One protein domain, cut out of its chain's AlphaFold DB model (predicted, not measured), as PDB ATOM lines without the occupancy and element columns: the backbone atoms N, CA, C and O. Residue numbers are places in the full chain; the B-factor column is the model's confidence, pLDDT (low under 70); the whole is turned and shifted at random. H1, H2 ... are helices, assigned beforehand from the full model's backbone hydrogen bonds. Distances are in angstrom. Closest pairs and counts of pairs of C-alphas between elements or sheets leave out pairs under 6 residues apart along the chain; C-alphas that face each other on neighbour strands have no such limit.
ATOM      1  N   ASP A   3     210.004 142.582 251.131       87.88
ATOM      2  CA  ASP A   3     211.154 141.766 250.723       87.88
ATOM      3  C   ASP A   3     212.247 142.577 249.996       87.88
ATOM      4  O   ASP A   3     212.112 143.781 249.765       87.88
ATOM      5  N   ALA A   4     213.329 141.905 249.583       85.38
ATOM      6  CA  ALA A   4     214.424 142.501 248.805       85.38
ATOM      7  C   ALA A   4     213.985 143.134 247.468       85.38
ATOM      8  O   ALA A   4     214.706 143.956 246.908       85.38
ATOM      9  N   ARG A   5     212.807 142.769 246.946       84.88
ATOM     10  CA  ARG A   5     212.219 143.316 245.714       84.88
ATOM     11  C   ARG A   5     211.204 144.429 246.007       84.88
ATOM     12  O   ARG A   5     210.434 144.787 245.121       84.88
ATOM     13  N   LYS A   6     211.179 144.963 247.237       84.81
ATOM     14  CA  LYS A   6     210.207 145.954 247.742       84.81
ATOM     15  C   LYS A   6     208.745 145.478 247.711       84.81
ATOM     16  O   LYS A   6     207.833 146.293 247.845       84.81
ATOM     17  N   LYS A   7     208.484 144.175 247.572       86.38
ATOM     18  CA  LYS A   7     207.121 143.631 247.585       86.38
ATOM     19  C   LYS A   7     206.625 143.509 249.021       86.38
ATOM     20  O   LYS A   7     207.330 142.968 249.867       86.38
ATOM     21  N   ILE A   8     205.399 143.957 249.299       86.94
ATOM     22  CA  ILE A   8     204.781 143.822 250.626       86.94
ATOM     23  C   ILE A   8     204.477 142.343 250.893       86.94
ATOM     24  O   ILE A   8     203.694 141.710 250.183       86.94
ATOM     25  N   ILE A   9     205.109 141.793 251.930       84.81
ATOM     26  CA  ILE A   9     204.996 140.375 252.300       84.81
ATOM     27  C   ILE A   9     204.211 140.155 253.596       84.81
ATOM     28  O   ILE A   9     203.628 139.083 253.761       84.81
ATOM     29  N   TYR A  10     204.137 141.172 254.463       84.88
ATOM     30  CA  TYR A  10     203.360 141.149 255.703       84.88
ATOM     31  C   TYR A  10     202.881 142.552 256.111       84.88
ATOM     32  O   TYR A  10     203.637 143.528 256.030       84.88
ATOM     33  N   VAL A  11     201.640 142.626 256.590       85.62
ATOM     34  CA  VAL A  11     200.984 143.803 257.184       85.62
ATOM     35  C   VAL A  11     200.495 143.432 258.587       85.62
ATOM     36  O   VAL A  11     199.902 142.373 258.771       85.62
ATOM     37  N   GLY A  12     200.712 144.292 259.580       82.88
ATOM     38  CA  GLY A  12     200.228 144.079 260.945       82.88
ATOM     39  C   GLY A  12     200.033 145.402 261.682       82.88
ATOM     40  O   GLY A  12     200.557 146.425 261.248       82.88
ATOM     41  N   LYS A  13     199.284 145.376 262.790       82.88
ATOM     42  CA  LYS A  13     199.050 146.539 263.667       82.88
ATOM     43  C   LYS A  13     199.874 146.438 264.949       82.88
ATOM     44  O   LYS A  13     200.090 145.338 265.434       82.88
ATOM     45  N   ALA A  14     200.287 147.542 265.561       80.56
ATOM     46  CA  ALA A  14     200.973 147.516 266.856       80.56
ATOM     47  C   ALA A  14     200.559 148.726 267.695       80.56
ATOM     48  O   ALA A  14     200.577 149.830 267.165       80.56
ATOM     49  N   LYS A  15     200.240 148.527 268.985       78.19
ATOM     50  CA  LYS A  15     200.122 149.651 269.936       78.19
ATOM     51  C   LYS A  15     201.500 150.213 270.282       78.19
ATOM     52  O   LYS A  15     201.714 151.414 270.294       78.19
ATOM     53  N   ASP A  16     202.439 149.304 270.530       77.94
ATOM     54  CA  ASP A  16     203.844 149.595 270.783       77.94
ATOM     55  C   ASP A  16     204.674 148.818 269.760       77.94
ATOM     56  O   ASP A  16     204.798 147.587 269.818       77.94
ATOM     57  N   LEU A  17     205.202 149.547 268.776       80.06
ATOM     58  CA  LEU A  17     205.998 148.962 267.705       80.06
ATOM     59  C   LEU A  17     207.296 148.355 268.250       80.06
ATOM     60  O   LEU A  17     207.703 147.296 267.779       80.06
ATOM     61  N   LYS A  18     207.911 148.961 269.274       76.81
ATOM     62  CA  LYS A  18     209.161 148.476 269.869       76.81
ATOM     63  C   LYS A  18     208.944 147.142 270.574       76.81
ATOM     64  O   LYS A  18     209.730 146.226 270.366       76.81
ATOM     65  N   LYS A  19     207.856 146.987 271.337       75.69
ATOM     66  CA  LYS A  19     207.495 145.694 271.951       75.69
ATOM     67  C   LYS A  19     207.122 144.641 270.910       75.69
ATOM     68  O   LYS A  19     207.581 143.507 271.014       75.69
ATOM     69  N   ARG A  20     206.334 145.000 269.885       74.38
ATOM     70  CA  ARG A  20     205.924 144.046 268.836       74.38
ATOM     71  C   ARG A  20     207.119 143.579 268.005       74.38
ATOM     72  O   ARG A  20     207.284 142.380 267.814       74.38
ATOM     73  N   LEU A  21     207.992 144.489 267.575       72.31
ATOM     74  CA  LEU A  21     209.240 144.126 266.897       72.31
ATOM     75  C   LEU A  21     210.196 143.391 267.841       72.31
ATOM     76  O   LEU A  21     210.781 142.390 267.446       72.31
ATOM     77  N   GLY A  22     210.285 143.806 269.105       67.94
ATOM     78  CA  GLY A  22     211.052 143.109 270.136       67.94
ATOM     79  C   GLY A  22     210.634 141.645 270.286       67.94
ATOM     80  O   GLY A  22     211.492 140.777 270.360       67.94
ATOM     81  N   SER A  23     209.336 141.337 270.213       62.78
ATOM     82  CA  SER A  23     208.850 139.947 270.226       62.78
ATOM     83  C   SER A  23     209.315 139.118 269.019       62.78
ATOM     84  O   SER A  23     209.490 137.908 269.146       62.78
ATOM     85  N   TYR A  24     209.570 139.764 267.873       62.75
ATOM     86  CA  TYR A  24     210.105 139.112 266.678       62.75
ATOM     87  C   TYR A  24     211.629 138.942 266.729       62.75
ATOM     88  O   TYR A  24     212.123 137.925 266.259       62.75
ATOM     89  N   PHE A  25     212.369 139.901 267.294       59.97
ATOM     90  CA  PHE A  25     213.839 139.940 267.219       59.97
ATOM     91  C   PHE A  25     214.575 139.526 268.509       59.97
ATOM     92  O   PHE A  25     215.775 139.281 268.449       59.97
ATOM     93  N   ALA A  26     213.909 139.451 269.669       55.47
ATOM     94  CA  ALA A  26     214.576 139.241 270.963       55.47
ATOM     95  C   ALA A  26     214.693 137.772 271.417       55.47
ATOM     96  O   ALA A  26     215.432 137.493 272.356       55.47
ATOM     97  N   ARG A  27     213.988 136.818 270.791       50.16
ATOM     98  CA  ARG A  27     214.118 135.385 271.123       50.16
ATOM     99  C   ARG A  27     215.066 134.703 270.135       50.16
ATOM    100  O   ARG A  27     214.654 134.392 269.025       50.16
ATOM    101  N   GLN A  28     216.317 134.474 270.551       45.84
ATOM    102  CA  GLN A  28     217.302 133.676 269.798       45.84
ATOM    103  C   GLN A  28     216.872 132.205 269.644       45.84
ATOM    104  O   GLN A  28     217.182 131.587 268.628       45.84
ATOM    105  N   ASP A  29     216.062 131.688 270.571       44.75
ATOM    106  CA  ASP A  29     215.376 130.403 270.425       44.75
ATOM    107  C   ASP A  29     214.044 130.600 269.696       44.75
ATOM    108  O   ASP A  29     212.965 130.688 270.293       44.75
ATOM    109  N   HIS A  30     214.102 130.701 268.370       47.62
ATOM    110  CA  HIS A  30     212.908 130.575 267.542       47.62
ATOM    111  C   HIS A  30     212.393 129.128 267.619       47.62
ATOM    112  O   HIS A  30     212.666 128.314 266.743       47.62
ATOM    113  N   THR A  31     211.576 128.810 268.625       45.59
ATOM    114  CA  THR A  31     210.776 127.571 268.646       45.59
ATOM    115  C   THR A  31     209.755 127.507 267.500       45.59
ATOM    116  O   THR A  31     209.136 126.468 267.290       45.59
ATOM    117  N   ASP A  32     209.588 128.594 266.739       55.41
ATOM    118  CA  ASP A  32     208.670 128.691 265.606       55.41
ATOM    119  C   ASP A  32     209.431 129.059 264.314       55.41
ATOM    120  O   ASP A  32     209.635 130.233 263.982       55.41
ATOM    121  N   GLY A  33     209.902 128.036 263.588       58.28
ATOM    122  CA  GLY A  33     210.782 128.160 262.412       58.28
ATOM    123  C   GLY A  33     210.226 129.016 261.264       58.28
ATOM    124  O   GLY A  33     210.983 129.511 260.426       58.28
ATOM    125  N   LYS A  34     208.914 129.280 261.241       56.94
ATOM    126  CA  LYS A  34     208.315 130.214 260.283       56.94
ATOM    127  C   LYS A  34     208.726 131.662 260.552       56.94
ATOM    128  O   LYS A  34     208.894 132.414 259.592       56.94
ATOM    129  N   THR A  35     208.830 132.088 261.819       62.50
ATOM    130  CA  THR A  35     209.081 133.506 262.162       62.50
ATOM    131  C   THR A  35     210.488 133.884 261.725       62.50
ATOM    132  O   THR A  35     210.675 134.907 261.068       62.50
ATOM    133  N   ALA A  36     211.439 132.974 261.942       64.62
ATOM    134  CA  ALA A  36     212.781 133.054 261.380       64.62
ATOM    135  C   ALA A  36     212.759 133.153 259.841       64.62
ATOM    136  O   ALA A  36     213.447 133.994 259.267       64.62
ATOM    137  N   ALA A  37     211.921 132.361 259.156       68.50
ATOM    138  CA  ALA A  37     211.805 132.409 257.696       68.50
ATOM    139  C   ALA A  37     211.222 133.735 257.168       68.50
ATOM    140  O   ALA A  37     211.707 134.247 256.159       68.50
ATOM    141  N   LEU A  38     210.207 134.318 257.824       73.19
ATOM    142  CA  LEU A  38     209.713 135.658 257.471       73.19
ATOM    143  C   LEU A  38     210.817 136.693 257.650       73.19
ATOM    144  O   LEU A  38     211.092 137.444 256.717       73.19
ATOM    145  N   LEU A  39     211.453 136.716 258.822       74.25
ATOM    146  CA  LEU A  39     212.494 137.691 259.145       74.25
ATOM    147  C   LEU A  39     213.694 137.587 258.199       74.25
ATOM    148  O   LEU A  39     214.210 138.616 257.779       74.25
ATOM    149  N   ALA A  40     214.061 136.380 257.760       77.94
ATOM    150  CA  ALA A  40     215.104 136.173 256.754       77.94
ATOM    151  C   ALA A  40     214.782 136.827 255.393       77.94
ATOM    152  O   ALA A  40     215.689 137.165 254.627       77.94
ATOM    153  N   MET A  41     213.497 137.011 255.071       80.06
ATOM    154  CA  MET A  41     213.044 137.653 253.833       80.06
ATOM    155  C   MET A  41     212.796 139.155 253.966       80.06
ATOM    156  O   MET A  41     212.836 139.850 252.949       80.06
ATOM    157  N   VAL A  42     212.531 139.664 255.171       84.81
ATOM    158  CA  VAL A  42     212.265 141.089 255.393       84.81
ATOM    159  C   VAL A  42     213.550 141.891 255.183       84.81
ATOM    160  O   VAL A  42     214.580 141.615 255.787       84.81
ATOM    161  N   ARG A  43     213.484 142.908 254.320       87.56
ATOM    162  CA  ARG A  43     214.581 143.867 254.096       87.56
ATOM    163  C   ARG A  43     214.211 145.301 254.456       87.56
ATOM    164  O   ARG A  43     215.108 146.107 254.652       87.56
ATOM    165  N   ASP A  44     212.916 145.604 254.529       87.00
ATOM    166  CA  ASP A  44     212.405 146.959 254.750       87.00
ATOM    167  C   ASP A  44     210.998 146.938 255.395       87.00
ATOM    168  O   ASP A  44     210.272 145.934 255.317       87.00
ATOM    169  N   PHE A  45     210.577 148.033 256.031       87.94
ATOM    170  CA  PHE A  45     209.224 148.207 256.565       87.94
ATOM    171  C   PHE A  45     208.782 149.679 256.576       87.94
ATOM    172  O   PHE A  45     209.554 150.560 256.920       87.94
ATOM    173  N   ASP A  46     207.500 149.918 256.274       88.75
ATOM    174  CA  ASP A  46     206.860 151.229 256.444       88.75
ATOM    175  C   ASP A  46     205.986 151.236 257.700       88.75
ATOM    176  O   ASP A  46     205.479 150.187 258.122       88.75
ATOM    177  N   VAL A  47     205.758 152.427 258.253       89.62
ATOM    178  CA  VAL A  47     204.870 152.659 259.395       89.62
ATOM    179  C   VAL A  47     203.806 153.677 259.000       89.62
ATOM    180  O   VAL A  47     204.124 154.716 258.429       89.62
ATOM    181  N   ILE A  48     202.546 153.383 259.321       88.56
ATOM    182  CA  ILE A  48     201.432 154.327 259.191       88.56
ATOM    183  C   ILE A  48     200.860 154.543 260.588       88.56
ATOM    184  O   ILE A  48     200.414 153.591 261.230       88.56
ATOM    185  N   ILE A  49     200.918 155.784 261.068       89.25
ATOM    186  CA  ILE A  49     200.368 156.179 262.366       89.25
ATOM    187  C   ILE A  49     198.868 156.424 262.190       89.25
ATOM    188  O   ILE A  49     198.437 157.003 261.196       89.25
ATOM    189  N   THR A  50     198.076 155.972 263.153       87.25
ATOM    190  CA  THR A  50     196.614 156.135 263.170       87.25
ATOM    191  C   THR A  50     196.191 156.705 264.516       87.25
ATOM    192  O   THR A  50     196.906 156.504 265.499       87.25
ATOM    193  N   ALA A  51     195.058 157.407 264.575       81.56
ATOM    194  CA  ALA A  51     194.645 158.130 265.777       81.56
ATOM    195  C   ALA A  51     194.100 157.205 266.874       81.56
ATOM    196  O   ALA A  51     194.054 157.577 268.045       81.56
ATOM    197  N   SER A  52     193.691 155.986 266.515       79.44
ATOM    198  CA  SER A  52     193.190 154.996 267.465       79.44
ATOM    199  C   SER A  52     193.524 153.568 267.047       79.44
ATOM    200  O   SER A  52     193.726 153.265 265.870       79.44
ATOM    201  N   ASP A  53     193.475 152.651 268.016       74.12
ATOM    202  CA  ASP A  53     193.556 151.208 267.763       74.12
ATOM    203  C   ASP A  53     192.487 150.719 266.772       74.12
ATOM    204  O   ASP A  53     192.684 149.720 266.074       74.12
ATOM    205  N   HIS A  54     191.345 151.409 266.717       69.12
ATOM    206  CA  HIS A  54     190.239 151.102 265.819       69.12
ATOM    207  C   HIS A  54     190.568 151.467 264.368       69.12
ATOM    208  O   HIS A  54     190.348 150.657 263.466       69.12
ATOM    209  N   GLU A  55     191.150 152.643 264.138       75.69
ATOM    210  CA  GLU A  55     191.618 153.057 262.813       75.69
ATOM    211  C   GLU A  55     192.777 152.188 262.325       75.69
ATOM    212  O   GLU A  55     192.733 151.706 261.191       75.69
ATOM    213  N   ALA A  56     193.758 151.907 263.197       81.06
ATOM    214  CA  ALA A  56     194.869 150.993 262.910       81.06
ATOM    215  C   ALA A  56     194.352 149.650 262.388       81.06
ATOM    216  O   ALA A  56     194.872 149.068 261.435       81.06
ATOM    217  N   PHE A  57     193.297 149.162 263.036       72.50
ATOM    218  CA  PHE A  57     192.665 147.903 262.713       72.50
ATOM    219  C   PHE A  57     191.950 147.933 261.345       72.50
ATOM    220  O   PHE A  57     192.128 147.019 260.534       72.50
ATOM    221  N   ILE A  58     191.156 148.972 261.062       72.44
ATOM    222  CA  ILE A  58     190.462 149.116 259.770       72.44
ATOM    223  C   ILE A  58     191.485 149.228 258.633       72.44
ATOM    224  O   ILE A  58     191.343 148.568 257.598       72.44
ATOM    225  N   LEU A  59     192.546 150.005 258.853       81.81
ATOM    226  CA  LEU A  59     193.629 150.183 257.898       81.81
ATOM    227  C   LEU A  59     194.390 148.874 257.634       81.81
ATOM    228  O   LEU A  59     194.603 148.538 256.470       81.81
ATOM    229  N   GLU A  60     194.723 148.093 258.674       83.38
ATOM    230  CA  GLU A  60     195.336 146.756 258.535       83.38
ATOM    231  C   GLU A  60     194.516 145.891 257.565       83.38
ATOM    232  O   GLU A  60     195.055 145.306 256.621       83.38
ATOM    233  N   SER A  61     193.196 145.843 257.766       71.12
ATOM    234  CA  SER A  61     192.287 145.053 256.933       71.12
ATOM    235  C   SER A  61     192.284 145.515 255.475       71.12
ATOM    236  O   SER A  61     192.367 144.687 254.562       71.12
ATOM    237  N   ASN A  62     192.232 146.827 255.239       79.12
ATOM    238  CA  ASN A  62     192.217 147.398 253.893       79.12
ATOM    239  C   ASN A  62     193.527 147.123 253.141       79.12
ATOM    240  O   ASN A  62     193.488 146.646 252.005       79.12
ATOM    241  N   LEU A  63     194.677 147.293 253.798       84.12
ATOM    242  CA  LEU A  63     195.991 147.014 253.213       84.12
ATOM    243  C   LEU A  63     196.186 145.520 252.912       84.12
ATOM    244  O   LEU A  63     196.721 145.156 251.865       84.12
ATOM    245  N   ILE A  64     195.714 144.620 253.783       80.44
ATOM    246  CA  ILE A  64     195.753 143.174 253.505       80.44
ATOM    247  C   ILE A  64     194.913 142.835 252.263       80.44
ATOM    248  O   ILE A  64     195.320 141.989 251.465       80.44
ATOM    249  N   LYS A  65     193.761 143.487 252.065       73.69
ATOM    250  CA  LYS A  65     192.913 143.273 250.878       73.69
ATOM    251  C   LYS A  65     193.565 143.785 249.598       73.69
ATOM    252  O   LYS A  65     193.484 143.095 248.578       73.69
ATOM    253  N   GLU A  66     194.171 144.966 249.665       81.06
ATOM    254  CA  GLU A  66     194.828 145.635 248.544       81.06
ATOM    255  C   GLU A  66     196.066 144.858 248.084       81.06
ATOM    256  O   GLU A  66     196.154 144.453 246.925       81.06
ATOM    257  N   TYR A  67     196.979 144.559 249.011       82.88
ATOM    258  CA  TYR A  67     198.288 143.988 248.683       82.88
ATOM    259  C   TYR A  67     198.333 142.459 248.710       82.88
ATOM    260  O   TYR A  67     199.251 141.865 248.143       82.88
ATOM    261  N   ARG A  68     197.360 141.810 249.365       76.88
ATOM    262  CA  ARG A  68     197.289 140.350 249.584       76.88
ATOM    263  C   ARG A  68     198.646 139.733 249.943       76.88
ATOM    264  O   ARG A  68     199.148 138.872 249.212       76.88
TER     265      ARG A  68
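What this domain is: This is residues 3 to 68 of the 588 residues of the protein "UvrABC system protein C" of Desulfotignum balticum (UniProt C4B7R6). Three separate helices make an open frame: the longest, H3, stands at one end of the longest axis, H2 lies toward the other end, and H1 is set along one side between them. No helix packs on another, and two stretches with no named element, residues 3 to 16 and residues 42 to 52, run through the space between H3 and H2. The printed part has 66 residues, with three named helices in the order H1, H2, H3 and no named strand; the class is all helix, with 33 of the 66 printed residues in the helices. The whole is only just compact, close to loose, with a radius of gyration of the C-alphas of 13.0 A, and it spans 34 by 27 by 17 A.

Where its parts are: H3, the longest helix, holds residues 53 to 67 and measures 20.9 A from first to last C-alpha. It begins with C-alpha 53 at (193.556, 151.208, 267.763) and ends with C-alpha 67 at (198.288, 143.988, 248.683). H2 holds residues 33 to 41 and measures 13.0 A. H1 holds residues 17 to 25 and measures 12.0 A, with C-alpha 17 at (205.998, 148.962, 267.705).

How they stand to each other: H3 touches no helix. H1 and H3 are apart, with no C-alpha of the one within 8 A of the other. H2 and H3 are apart by the same test, though they follow each other in the chain. H1 and H2 are close but not clearly touching, with 1 pair of C-alphas within 8 A. Their closest C-alphas, those of Tyr 24 and Thr 35, are 7.3 A apart, and their centres are 14.1 A apart. Their lines stand at a steep tilt of 68 degrees, only just short of about perpendicular, and they run opposite ways. In H1, H2 and H3 every pair of O i and N i+4 is within hydrogen-bond range.

The domain as a whole: The two C-alphas farthest apart in the domain, those of Asp 29 and Ala 51, are 34.9 A apart, while the first and last printed C-alphas, those of Asp 3 and Arg 68, are 14.0 A apart. The link from H2 to H3 is long, with 11 residues, and the link from H1 to H2 is short, with 7 residues. Residues 29 to 34, of which 33 and 34 belong to H2, stand free. Residues 3 to 16 are a long stretch with no named element, and their C-alphas lie 4 to 17 A from the mean of all C-alphas. The printed part has no cut. The mean pLDDT of the printed part is 75.1, and it is under 70 at 17 residues, namely residues 22 to 37 and residue 54.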